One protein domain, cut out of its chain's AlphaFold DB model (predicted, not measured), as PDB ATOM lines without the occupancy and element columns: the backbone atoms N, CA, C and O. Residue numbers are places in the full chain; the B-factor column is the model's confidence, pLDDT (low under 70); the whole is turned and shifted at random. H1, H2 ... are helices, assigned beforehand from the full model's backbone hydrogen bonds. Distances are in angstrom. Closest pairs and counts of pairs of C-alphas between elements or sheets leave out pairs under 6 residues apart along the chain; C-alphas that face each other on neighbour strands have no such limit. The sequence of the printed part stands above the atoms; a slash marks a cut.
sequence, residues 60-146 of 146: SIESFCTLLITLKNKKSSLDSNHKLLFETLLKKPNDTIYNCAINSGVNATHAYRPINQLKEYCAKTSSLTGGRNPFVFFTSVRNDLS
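Overview. This is residues 60 to 146 of the 146 residues of an uncharacterized protein of Yersinia enterocolitica (UniProt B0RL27). A helical hairpin, H1 and H2, has the longest helix, H4, running crosswise to both of its helices; short H3 packs on the other side of H2 from H1, and short H5 folds back onto residues 118 to 123 of H4. H2 lies nearest the middle of this compact, rounded domain, and its partners mostly cross it or one another rather than lining up as a bundle. The printed part has 87 residues with five named helices, in the order H1, H2, H3, H4, H5, and no named strand; the class is all helix. The radius of gyration of the C-alphas is 12.0 A, and the C-alphas span 34 by 29 by 23 A.

Arrangement. Begin at H1, residues 61 to 70, and go on to H2, residues 79 to 91. They touch, and their closest C-alphas are those of Cys 65 and Lys 83, 5.7 A apart. They form a hairpin, running opposite ways at a shallow tilt of 34 degrees, only just short of steep. Next look at H3, residues 97 to 103: it touches residues 85 to 89 of H2 alone, closest at the C-alphas of Thr 88 and Cys 100, 5.8 A, at a steep tilt of 62 degrees, opposite ways. H4, residues 112 to 128, only just touches H1, with 3 pairs of C-alphas within 8 A, through its residues 118 to 122 alone. The closest C-alphas there are those of Leu 68 and Leu 118, 7.5 A, and the lines are about perpendicular at 82 degrees. H4 and H2 are close but not clearly touching, with the C-alphas of His 82 and Pro 114 closest at 6.4 A. H3 and H4 are near each other. H5, residues 135 to 141, touches residues 118 to 123 of H4 alone, closest at the C-alphas of Cys 122 and Phe 135, 5.7 A, at a steep tilt of 60 degrees, opposite ways. H5 is close to but not clearly touching H2, with the C-alphas of Leu 90 and Val 141 closest at 6.8 A. H5 stays apart from H1 and H3. In H1, H2, H3, H4 and H5, every O i to N i+4 pair is within hydrogen-bond range.

Along the chain. Find C-alpha 61 at (46.159, -27.028, 83.931); from there H1 runs 14.2 A to C-alpha 70. H2 covers 18.1 A from C-alpha 79 to C-alpha 91, and H3 9.9 A from C-alpha 97 to C-alpha 103. Find C-alpha 112 at (63.714, -25.013, 92.796); H4 runs 24.7 A from it to C-alpha 128. H5 covers 10.1 A and ends at C-alpha 141, (51.405, -35.969, 89.993).

Size, cuts and confidence. The two C-alphas farthest apart are those of Ile 102 and Gly 130, 35.1 A. The printed part has no cut and ends at residue 146, the chain's last. The link H2 to H3 is tight, the other three are short, and none is long. The mean pLDDT of the printed part is 89.9; look for values under 70 at residues 73 and 146.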
ATOM      1  N   SER A  60      41.333 -26.474  84.426       95.88
ATOM      2  CA  SER A  60      42.337 -26.961  83.488       95.88
ATOM      3  C   SER A  60      43.727 -26.718  84.079       95.88
ATOM      4  O   SER A  60      43.878 -25.916  85.011       95.88
ATOM      5  N   ILE A  61      44.774 -27.336  83.525       95.31
ATOM      6  CA  ILE A  61      46.159 -27.028  83.931       95.31
ATOM      7  C   ILE A  61      46.438 -25.524  83.792       95.31
ATOM      8  O   ILE A  61      47.033 -24.911  84.680       95.31
ATOM      9  N   GLU A  62      45.967 -24.906  82.710       95.19
ATOM     10  CA  GLU A  62      46.169 -23.480  82.461       95.19
ATOM     11  C   GLU A  62      45.474 -22.596  83.505       95.19
ATOM     12  O   GLU A  62      46.108 -21.690  84.064       95.19
ATOM     13  N   SER A  63      44.184 -22.828  83.777       95.81
ATOM     14  CA  SER A  63      43.432 -21.992  84.719       95.81
ATOM     15  C   SER A  63      43.950 -22.169  86.145       95.81
ATOM     16  O   SER A  63      44.097 -21.187  86.878       95.81
ATOM     17  N   PHE A  64      44.348 -23.393  86.503       94.81
ATOM     18  CA  PHE A  64      44.988 -23.705  87.774       94.81
ATOM     19  C   PHE A  64      46.316 -22.958  87.948       94.81
ATOM     20  O   PHE A  64      46.500 -22.228  88.924       94.81
ATOM     21  N   CYS A  65      47.236 -23.067  86.986       94.44
ATOM     22  CA  CYS A  65      48.531 -22.387  87.051       94.44
ATOM     23  C   CYS A  65      48.394 -20.856  87.015       94.44
ATOM     24  O   CYS A  65      49.131 -20.159  87.715       94.44
ATOM     25  N   THR A  66      47.423 -20.325  86.269       93.06
ATOM     26  CA  THR A  66      47.097 -18.887  86.273       93.06
ATOM     27  C   THR A  66      46.660 -18.416  87.657       93.06
ATOM     28  O   THR A  66      47.143 -17.388  88.145       93.06
ATOM     29  N   LEU A  67      45.785 -19.177  88.322       90.25
ATOM     30  CA  LEU A  67      45.322 -18.858  89.670       90.25
ATOM     31  C   LEU A  67      46.487 -18.865  90.670       90.25
ATOM     32  O   LEU A  67      46.606 -17.945  91.475       90.25
ATOM     33  N   LEU A  68      47.389 -19.845  90.583       90.00
ATOM     34  CA  LEU A  68      48.545 -19.948  91.482       90.00
ATOM     35  C   LEU A  68      49.502 -18.761  91.360       90.00
ATOM     36  O   LEU A  68      49.984 -18.250  92.370       90.00
ATOM     37  N   ILE A  69      49.746 -18.292  90.137       90.38
ATOM     38  CA  ILE A  69      50.541 -17.083  89.900       90.38
ATOM     39  C   ILE A  69      49.806 -15.839  90.400       90.38
ATOM     40  O   ILE A  69      50.425 -14.973  91.009       90.38
ATOM     41  N   THR A  70      48.487 -15.763  90.212       86.50
ATOM     42  CA  THR A  70      47.668 -14.638  90.696       86.50
ATOM     43  C   THR A  70      47.679 -14.529  92.222       86.50
ATOM     44  O   THR A  70      47.721 -13.426  92.760       86.50
ATOM     45  N   LEU A  71      47.702 -15.662  92.929       81.56
ATOM     46  CA  LEU A  71      47.768 -15.717  94.394       81.56
ATOM     47  C   LEU A  71      49.143 -15.328  94.961       81.56
ATOM     48  O   LEU A  71      49.318 -15.233  96.177       81.56
ATOM     49  N   LYS A  72      50.137 -15.089  94.105       81.69
ATOM     50  CA  LYS A  72      51.448 -14.615  94.528       81.69
ATOM     51  C   LYS A  72      51.352 -13.164  95.005       81.69
ATOM     52  O   LYS A  72      50.940 -12.271  94.276       81.69
ATOM     53  N   ASN A  73      51.856 -12.899  96.210       65.88
ATOM     54  CA  ASN A  73      51.791 -11.573  96.843       65.88
ATOM     55  C   ASN A  73      52.532 -10.446  96.089       65.88
ATOM     56  O   ASN A  73      52.388  -9.281  96.453       65.88
ATOM     57  N   LYS A  74      53.379 -10.765  95.099       79.19
ATOM     58  CA  LYS A  74      54.150  -9.782  94.323       79.19
ATOM     59  C   LYS A  74      54.293 -10.223  92.871       79.19
ATOM     60  O   LYS A  74      54.832 -11.302  92.614       79.19
ATOM     61  N   LYS A  75      53.900  -9.337  91.952       81.44
ATOM     62  CA  LYS A  75      54.155  -9.487  90.517       81.44
ATOM     63  C   LYS A  75      55.656  -9.467  90.235       81.44
ATOM     64  O   LYS A  75      56.407  -8.707  90.847       81.44
ATOM     65  N   SER A  76      56.086 -10.297  89.299       84.25
ATOM     66  CA  SER A  76      57.462 -10.397  88.821       84.25
ATOM     67  C   SER A  76      57.467 -10.500  87.301       84.25
ATOM     68  O   SER A  76      56.585 -11.116  86.712       84.25
ATOM     69  N   SER A  77      58.506  -9.965  86.658       84.06
ATOM     70  CA  SER A  77      58.734 -10.158  85.219       84.06
ATOM     71  C   SER A  77      58.899 -11.631  84.823       84.06
ATOM     72  O   SER A  77      58.728 -11.970  83.660       84.06
ATOM     73  N   LEU A  78      59.199 -12.513  85.784       87.00
ATOM     74  CA  LEU A  78      59.371 -13.951  85.571       87.00
ATOM     75  C   LEU A  78      58.078 -14.759  85.751       87.00
ATOM     76  O   LEU A  78      58.106 -15.980  85.618       87.00
ATOM     77  N   ASP A  79      56.949 -14.124  86.077       88.38
ATOM     78  CA  ASP A  79      55.704 -14.837  86.382       88.38
ATOM     79  C   ASP A  79      55.190 -15.672  85.203       88.38
ATOM     80  O   ASP A  79      54.727 -16.791  85.419       88.38
ATOM     81  N   SER A  80      55.355 -15.200  83.965       91.75
ATOM     82  CA  SER A  80      55.023 -15.978  82.764       91.75
ATOM     83  C   SER A  80      55.866 -17.254  82.655       91.75
ATOM     84  O   SER A  80      55.331 -18.329  82.394       91.75
ATOM     85  N   ASN A  81      57.172 -17.165  82.927       93.62
ATOM     86  CA  ASN A  81      58.082 -18.313  82.889       93.62
ATOM     87  C   ASN A  81      57.781 -19.287  84.037       93.62
ATOM     88  O   ASN A  81      57.823 -20.499  83.854       93.62
ATOM     89  N   HIS A  82      57.433 -18.774  85.220       93.38
ATOM     90  CA  HIS A  82      57.010 -19.606  86.347       93.38
ATOM     91  C   HIS A  82      55.680 -20.314  86.071       93.38
ATOM     92  O   HIS A  82      55.565 -21.501  86.365       93.38
ATOM     93  N   LYS A  83      54.701 -19.627  85.462       94.88
ATOM     94  CA  LYS A  83      53.450 -20.246  84.997       94.88
ATOM     95  C   LYS A  83      53.762 -21.408  84.064       94.88
ATOM     96  O   LYS A  83      53.318 -22.524  84.316       94.88
ATOM     97  N   LEU A  84      54.575 -21.154  83.038       95.62
ATOM     98  CA  LEU A  84      54.950 -22.157  82.046       95.62
ATOM     99  C   LEU A  84      55.708 -23.334  82.674       95.62
ATOM    100  O   LEU A  84      55.452 -24.481  82.313       95.62
ATOM    101  N   LEU A  85      56.570 -23.072  83.662       95.38
ATOM    102  CA  LEU A  85      57.223 -24.116  84.451       95.38
ATOM    103  C   LEU A  85      56.197 -24.998  85.154       95.38
ATOM    104  O   LEU A  85      56.266 -26.216  85.036       95.38
ATOM    105  N   PHE A  86      55.235 -24.408  85.860       94.94
ATOM    106  CA  PHE A  86      54.219 -25.171  86.582       94.94
ATOM    107  C   PHE A  86      53.338 -25.989  85.637       94.94
ATOM    108  O   PHE A  86      53.101 -27.166  85.903       94.94
ATOM    109  N   GLU A  87      52.937 -25.420  84.500       96.06
ATOM    110  CA  GLU A  87      52.210 -26.166  83.474       96.06
ATOM    111  C   GLU A  87      53.043 -27.326  82.922       96.06
ATOM    112  O   GLU A  87      52.540 -28.439  82.787       96.06
ATOM    113  N   THR A  88      54.326 -27.093  82.632       95.00
ATOM    114  CA  THR A  88      55.233 -28.120  82.104       95.00
ATOM    115  C   THR A  88      55.441 -29.245  83.113       95.00
ATOM    116  O   THR A  88      55.432 -30.410  82.723       95.00
ATOM    117  N   LEU A  89      55.566 -28.926  84.405       94.19
ATOM    118  CA  LEU A  89      55.674 -29.926  85.470       94.19
ATOM    119  C   LEU A  89      54.432 -30.833  85.525       94.19
ATOM    120  O   LEU A  89      54.584 -32.034  85.739       94.19
ATOM    121  N   LEU A  90      53.229 -30.284  85.314       93.94
ATOM    122  CA  LEU A  90      51.975 -31.049  85.333       93.94
ATOM    123  C   LEU A  90      51.726 -31.828  84.033       93.94
ATOM    124  O   LEU A  90      51.249 -32.961  84.089       93.94
ATOM    125  N   LYS A  91      52.066 -31.246  82.875       93.62
ATOM    126  CA  LYS A  91      51.911 -31.864  81.545       93.62
ATOM    127  C   LYS A  91      52.958 -32.950  81.276       93.62
ATOM    128  O   LYS A  91      52.681 -33.898  80.549       93.62
ATOM    129  N   LYS A  92      54.161 -32.821  81.849       92.75
ATOM    130  CA  LYS A  92      55.287 -33.755  81.678       92.75
ATOM    131  C   LYS A  92      55.787 -34.269  83.038       92.75
ATOM    132  O   LYS A  92      56.896 -33.932  83.458       92.75
ATOM    133  N   PRO A  93      54.993 -35.092  83.746       89.81
ATOM    134  CA  PRO A  93      55.330 -35.554  85.097       89.81
ATOM    135  C   PRO A  93      56.596 -36.419  85.165       89.81
ATOM    136  O   PRO A  93      57.230 -36.483  86.215       89.81
ATOM    137  N   ASN A  94      56.980 -37.051  84.053       90.62
ATOM    138  CA  ASN A  94      58.159 -37.917  83.965       90.62
ATOM    139  C   ASN A  94      59.450 -37.165  83.586       90.62
ATOM    140  O   ASN A  94      60.536 -37.730  83.710       90.62
ATOM    141  N   ASP A  95      59.359 -35.907  83.137       93.19
ATOM    142  CA  ASP A  95      60.536 -35.088  82.833       93.19
ATOM    143  C   ASP A  95      61.168 -34.578  84.131       93.19
ATOM    144  O   ASP A  95      60.470 -34.217  85.079       93.19
ATOM    145  N   THR A  96      62.496 -34.473  84.174       92.25
ATOM    146  CA  THR A  96      63.194 -33.888  85.327       92.25
ATOM    147  C   THR A  96      62.835 -32.410  85.497       92.25
ATOM    148  O   THR A  96      62.619 -31.695  84.517       92.25
ATOM    149  N   ILE A  97      62.847 -31.911  86.739       92.75
ATOM    150  CA  ILE A  97      62.652 -30.476  87.028       92.75
ATOM    151  C   ILE A  97      63.618 -29.611  86.206       92.75
ATOM    152  O   ILE A  97      63.236 -28.550  85.713       92.75
ATOM    153  N   TYR A  98      64.852 -30.088  86.021       93.75
ATOM    154  CA  TYR A  98      65.870 -29.448  85.192       93.75
ATOM    155  C   TYR A  98      65.391 -29.258  83.742       93.75
ATOM    156  O   TYR A  98      65.398 -28.136  83.234       93.75
ATOM    157  N   ASN A  99      64.898 -30.323  83.101       93.69
ATOM    158  CA  ASN A  99      64.389 -30.259  81.729       93.69
ATOM    159  C   ASN A  99      63.125 -29.397  81.630       93.69
ATOM    160  O   ASN A  99      62.988 -28.604  80.699       93.69
ATOM    161  N   CYS A 100      62.217 -29.496  82.606       93.56
ATOM    162  CA  CYS A 100      61.025 -28.651  82.657       93.56
ATOM    163  C   CYS A 100      61.388 -27.161  82.753       93.56
ATOM    164  O   CYS A 100      60.753 -26.340  82.095       93.56
ATOM    165  N   ALA A 101      62.418 -26.812  83.530       93.75
ATOM    166  CA  ALA A 101      62.901 -25.441  83.664       93.75
ATOM    167  C   ALA A 101      63.468 -24.893  82.353       93.75
ATOM    168  O   ALA A 101      63.043 -23.818  81.930       93.75
ATOM    169  N   ILE A 102      64.330 -25.657  81.671       93.25
ATOM    170  CA  ILE A 102      64.866 -25.278  80.352       93.25
ATOM    171  C   ILE A 102      63.727 -25.033  79.361       93.25
ATOM    172  O   ILE A 102      63.664 -23.968  78.748       93.25
ATOM    173  N   ASN A 103      62.784 -25.974  79.268       92.06
ATOM    174  CA  ASN A 103      61.635 -25.886  78.362       92.06
ATOM    175  C   ASN A 103      60.711 -24.696  78.662       92.06
ATOM    176  O   ASN A 103      59.939 -24.286  77.802       92.06
ATOM    177  N   SER A 104      60.793 -24.144  79.872       91.81
ATOM    178  CA  SER A 104      59.950 -23.041  80.342       91.81
ATOM    179  C   SER A 104      60.681 -21.697  80.387       91.81
ATOM    180  O   SER A 104      60.144 -20.718  80.908       91.81
ATOM    181  N   GLY A 105      61.925 -21.639  79.896       89.44
ATOM    182  CA  GLY A 105      62.758 -20.437  79.955       89.44
ATOM    183  C   GLY A 105      63.135 -20.021  81.382       89.44
ATOM    184  O   GLY A 105      63.403 -18.848  81.633       89.44
ATOM    185  N   VAL A 106      63.117 -20.953  82.337       90.75
ATOM    186  CA  VAL A 106      63.599 -20.745  83.707       90.75
ATOM    187  C   VAL A 106      65.029 -21.262  83.794       90.75
ATOM    188  O   VAL A 106      65.344 -22.342  83.298       90.75
ATOM    189  N   ASN A 107      65.907 -20.514  84.463       89.50
ATOM    190  CA  ASN A 107      67.270 -20.979  84.690       89.50
ATOM    191  C   ASN A 107      67.254 -22.285  85.507       89.50
ATOM    192  O   ASN A 107      66.774 -22.311  86.644       89.50
ATOM    193  N   ALA A 108      67.791 -23.356  84.928       87.19
ATOM    194  CA  ALA A 108      67.709 -24.702  85.474       87.19
ATOM    195  C   ALA A 108      68.414 -24.852  86.835       87.19
ATOM    196  O   ALA A 108      67.906 -25.558  87.705       87.19
ATOM    197  N   THR A 109      69.508 -24.119  87.087       88.88
ATOM    198  CA  THR A 109      70.163 -24.072  88.413       88.88
ATOM    199  C   THR A 109      69.313 -23.382  89.481       88.88
ATOM    200  O   THR A 109      69.559 -23.551  90.672       88.88
ATOM    201  N   HIS A 110      68.284 -22.633  89.082       86.75
ATOM    202  CA  HIS A 110      67.367 -21.940  89.982       86.75
ATOM    203  C   HIS A 110      65.938 -22.491  89.936       86.75
ATOM    204  O   HIS A 110      65.055 -21.891  90.542       86.75
ATOM    205  N   ALA A 111      65.698 -23.633  89.283       86.06
ATOM    206  CA  ALA A 111      64.363 -24.203  89.088       86.06
ATOM    207  C   ALA A 111      63.601 -24.471  90.400       86.06
ATOM    208  O   ALA A 111      62.384 -24.313  90.465       86.06
ATOM    209  N   TYR A 112      64.316 -24.800  91.479       90.06
ATOM    210  CA  TYR A 112      63.714 -25.013  92.796       90.06
ATOM    211  C   TYR A 112      63.221 -23.728  93.463       90.06
ATOM    212  O   TYR A 112      62.340 -23.784  94.314       90.06
ATOM    213  N   ARG A 113      63.740 -22.553  93.083       90.19
ATOM    214  CA  ARG A 113      63.320 -21.278  93.675       90.19
ATOM    215  C   ARG A 113      61.830 -20.987  93.439       90.19
ATOM    216  O   ARG A 113      61.142 -20.773  94.437       90.19
ATOM    217  N   PRO A 114      61.302 -20.994  92.199       90.19
ATOM    218  CA  PRO A 114      59.871 -20.807  91.970       90.19
ATOM    219  C   PRO A 114      59.013 -21.941  92.543       90.19
ATOM    220  O   PRO A 114      57.883 -21.688  92.949       90.19
ATOM    221  N   ILE A 115      59.535 -23.167  92.642       91.50
ATOM    222  CA  ILE A 115      58.823 -24.303  93.254       91.50
ATOM    223  C   ILE A 115      58.677 -24.117  94.773       91.50
ATOM    224  O   ILE A 115      57.588 -24.286  95.318       91.50
ATOM    225  N   ASN A 116      59.745 -23.722  95.467       91.38
ATOM    226  CA  ASN A 116      59.705 -23.447  96.908       91.38
ATOM    227  C   ASN A 116      58.781 -22.268  97.217       91.38
ATOM    228  O   ASN A 116      57.961 -22.330  98.129       91.38
ATOM    229  N   GLN A 117      58.860 -21.233  96.386       89.38
ATOM    230  CA  GLN A 117      57.925 -20.119  96.387       89.38
ATOM    231  C   GLN A 117      56.473 -20.602  96.247       89.38
ATOM    232  O   GLN A 117      55.640 -20.280  97.091       89.38
ATOM    233  N   LEU A 118      56.179 -21.438  95.247       91.50
ATOM    234  CA  LEU A 118      54.856 -22.033  95.054       91.50
ATOM    235  C   LEU A 118      54.366 -22.772  96.307       91.50
ATOM    236  O   LEU A 118      53.222 -22.573  96.717       91.50
ATOM    237  N   LYS A 119      55.228 -23.574  96.943       91.94
ATOM    238  CA  LYS A 119      54.908 -24.304  98.178       91.94
ATOM    239  C   LYS A 119      54.487 -23.360  99.308       91.94
ATOM    240  O   LYS A 119      53.485 -23.619  99.973       91.94
ATOM    241  N   GLU A 120      55.202 -22.251  99.497       89.38
ATOM    242  CA  GLU A 120      54.854 -21.232 100.497       89.38
ATOM    243  C   GLU A 120      53.492 -20.586 100.220       89.38
ATOM    244  O   GLU A 120      52.692 -20.402 101.140       89.38
ATOM    245  N   TYR A 121      53.204 -20.238  98.962       88.06
ATOM    246  CA  TYR A 121      51.933 -19.597  98.604       88.06
ATOM    247  C   TYR A 121      50.762 -20.563  98.773       88.06
ATOM    248  O   TYR A 121      49.748 -20.202  99.362       88.06
ATOM    249  N   CYS A 122      50.928 -21.811  98.343       92.00
ATOM    250  CA  CYS A 122      49.910 -22.843  98.480       92.00
ATOM    251  C   CYS A 122      49.606 -23.175  99.949       92.00
ATOM    252  O   CYS A 122      48.447 -23.398 100.302       92.00
ATOM    253  N   ALA A 123      50.617 -23.146 100.824       91.00
ATOM    254  CA  ALA A 123      50.419 -23.286 102.266       91.00
ATOM    255  C   ALA A 123      49.582 -22.130 102.843       91.00
ATOM    256  O   ALA A 123      48.688 -22.358 103.659       91.00
ATOM    257  N   LYS A 124      49.806 -20.894 102.375       87.94
ATOM    258  CA  LYS A 124      48.958 -19.749 102.745       87.94
ATOM    259  C   LYS A 124      47.533 -19.925 102.234       87.94
ATOM    260  O   LYS A 124      46.603 -19.783 103.021       87.94
ATOM    261  N   THR A 125      47.347 -20.304 100.967       86.88
ATOM    262  CA  THR A 125      46.020 -20.617 100.412       86.88
ATOM    263  C   THR A 125      45.301 -21.656 101.265       86.88
ATOM    264  O   THR A 125      44.168 -21.421 101.661       86.88
ATOM    265  N   SER A 126      45.986 -22.736 101.647       90.94
ATOM    266  CA  SER A 126      45.448 -23.783 102.520       90.94
ATOM    267  C   SER A 126      44.887 -23.240 103.837       90.94
ATOM    268  O   SER A 126      43.824 -23.675 104.272       90.94
ATOM    269  N   SER A 127      45.567 -22.279 104.472       88.00
ATOM    270  CA  SER A 127      45.083 -21.662 105.719       88.00
ATOM    271  C   SER A 127      43.797 -20.843 105.539       88.00
ATOM    272  O   SER A 127      43.011 -20.734 106.474       88.00
ATOM    273  N   LEU A 128      43.557 -20.318 104.334       87.00
ATOM    274  CA  LEU A 128      42.394 -19.488 104.004       87.00
ATOM    275  C   LEU A 128      41.210 -20.298 103.456       87.00
ATOM    276  O   LEU A 128      40.076 -19.836 103.508       87.00
ATOM    277  N   THR A 129      41.458 -21.497 102.926       86.44
ATOM    278  CA  THR A 129      40.463 -22.318 102.210       86.44
ATOM    279  C   THR A 129      40.059 -23.582 102.971       86.44
ATOM    280  O   THR A 129      39.555 -24.534 102.374       86.44
ATOM    281  N   GLY A 130      40.308 -23.634 104.284       86.00
ATOM    282  CA  GLY A 130      39.974 -24.801 105.104       86.00
ATOM    283  C   GLY A 130      40.800 -26.046 104.760       86.00
ATOM    284  O   GLY A 130      40.302 -27.165 104.845       86.00
ATOM    285  N   GLY A 131      42.055 -25.866 104.342       89.38
ATOM    286  CA  GLY A 131      42.990 -26.958 104.069       89.38
ATOM    287  C   GLY A 131      43.177 -27.308 102.590       89.38
ATOM    288  O   GLY A 131      43.888 -28.267 102.291       89.38
ATOM    289  N   ARG A 132      42.550 -26.589 101.645       91.44
ATOM    290  CA  ARG A 132      42.701 -26.869 100.201       91.44
ATOM    291  C   ARG A 132      44.050 -26.343  99.722       91.44
ATOM    292  O   ARG A 132      44.141 -25.228  99.216       91.44
ATOM    293  N   ASN A 133      45.095 -27.139  99.935       93.56
ATOM    294  CA  ASN A 133      46.471 -26.838  99.554       93.56
ATOM    295  C   ASN A 133      46.751 -27.275  98.102       93.56
ATOM    296  O   ASN A 133      46.938 -28.472  97.868       93.56
ATOM    297  N   PRO A 134      46.870 -26.352  97.129       92.50
ATOM    298  CA  PRO A 134      47.093 -26.721  95.730       92.50
ATOM    299  C   PRO A 134      48.405 -27.483  95.486       92.50
ATOM    300  O   PRO A 134      48.510 -28.239  94.524       92.50
ATOM    301  N   PHE A 135      49.403 -27.337  96.365       93.88
ATOM    302  CA  PHE A 135      50.682 -28.036  96.225       93.88
ATOM    303  C   PHE A 135      50.546 -29.555  96.392       93.88
ATOM    304  O   PHE A 135      51.335 -30.308  95.826       93.88
ATOM    305  N   VAL A 136      49.512 -30.021  97.105       92.75
ATOM    306  CA  VAL A 136      49.203 -31.455  97.220       92.75
ATOM    307  C   VAL A 136      48.967 -32.060  95.836       92.75
ATOM    308  O   VAL A 136      49.461 -33.155  95.565       92.75
ATOM    309  N   PHE A 137      48.318 -31.319  94.932       92.12
ATOM    310  CA  PHE A 137      48.110 -31.753  93.553       92.12
ATOM    311  C   PHE A 137      49.444 -31.998  92.836       92.12
ATOM    312  O   PHE A 137      49.664 -33.079  92.294       92.12
ATOM    313  N   PHE A 138      50.389 -31.056  92.925       92.94
ATOM    314  CA  PHE A 138      51.729 -31.225  92.351       92.94
ATOM    315  C   PHE A 138      52.427 -32.468  92.898       92.94
ATOM    316  O   PHE A 138      52.935 -33.262  92.117       92.94
ATOM    317  N   THR A 139      52.396 -32.690  94.213       91.69
ATOM    318  CA  THR A 139      53.028 -33.877  94.819       91.69
ATOM    319  C   THR A 139      52.317 -35.193  94.495       91.69
ATOM    320  O   THR A 139      52.919 -36.258  94.614       91.69
ATOM    321  N   SER A 140      51.044 -35.138  94.086       89.50
ATOM    322  CA  SER A 140      50.283 -36.316  93.656       89.50
ATOM    323  C   SER A 140      50.635 -36.753  92.233       89.50
ATOM    324  O   SER A 140      50.633 -37.947  91.937       89.50
ATOM    325  N   VAL A 141      50.981 -35.781  91.385       88.88
ATOM    326  CA  VAL A 141      51.405 -35.969  89.993       88.88
ATOM    327  C   VAL A 141      52.911 -36.249  89.915       88.88
ATOM    328  O   VAL A 141      53.361 -37.038  89.087       88.88
ATOM    329  N   ARG A 142      53.697 -35.628  90.799       88.62
ATOM    330  CA  ARG A 142      55.161 -35.652  90.808       88.62
ATOM    331  C   ARG A 142      55.721 -36.064  92.166       88.62
ATOM    332  O   ARG A 142      55.688 -35.307  93.136       88.62
ATOM    333  N   ASN A 143      56.313 -37.255  92.217       79.19
ATOM    334  CA  ASN A 143      56.919 -37.782  93.444       79.19
ATOM    335  C   ASN A 143      58.219 -37.061  93.839       79.19
ATOM    336  O   ASN A 143      58.583 -37.064  95.011       79.19
ATOM    337  N   ASP A 144      58.919 -36.438  92.893       84.12
ATOM    338  CA  ASP A 144      60.174 -35.714  93.132       84.12
ATOM    339  C   ASP A 144      59.981 -34.351  93.822       84.12
ATOM    340  O   ASP A 144      60.946 -33.749  94.280       84.12
ATOM    341  N   LEU A 145      58.734 -33.879  93.942       83.12
ATOM    342  CA  LEU A 145      58.369 -32.655  94.670       83.12
ATOM    343  C   LEU A 145      57.962 -32.903  96.133       83.12
ATOM    344  O   LEU A 145      57.559 -31.964  96.829       83.12
ATOM    345  N   SER A 146      57.978 -34.167  96.565       67.94
ATOM    346  CA  SER A 146      57.249 -34.652  97.742       67.94
ATOM    347  C   SER A 146      58.082 -34.889  98.996       67.94
ATOM    348  O   SER A 146      59.325 -34.882  98.927       67.94
TER     349      SER A 146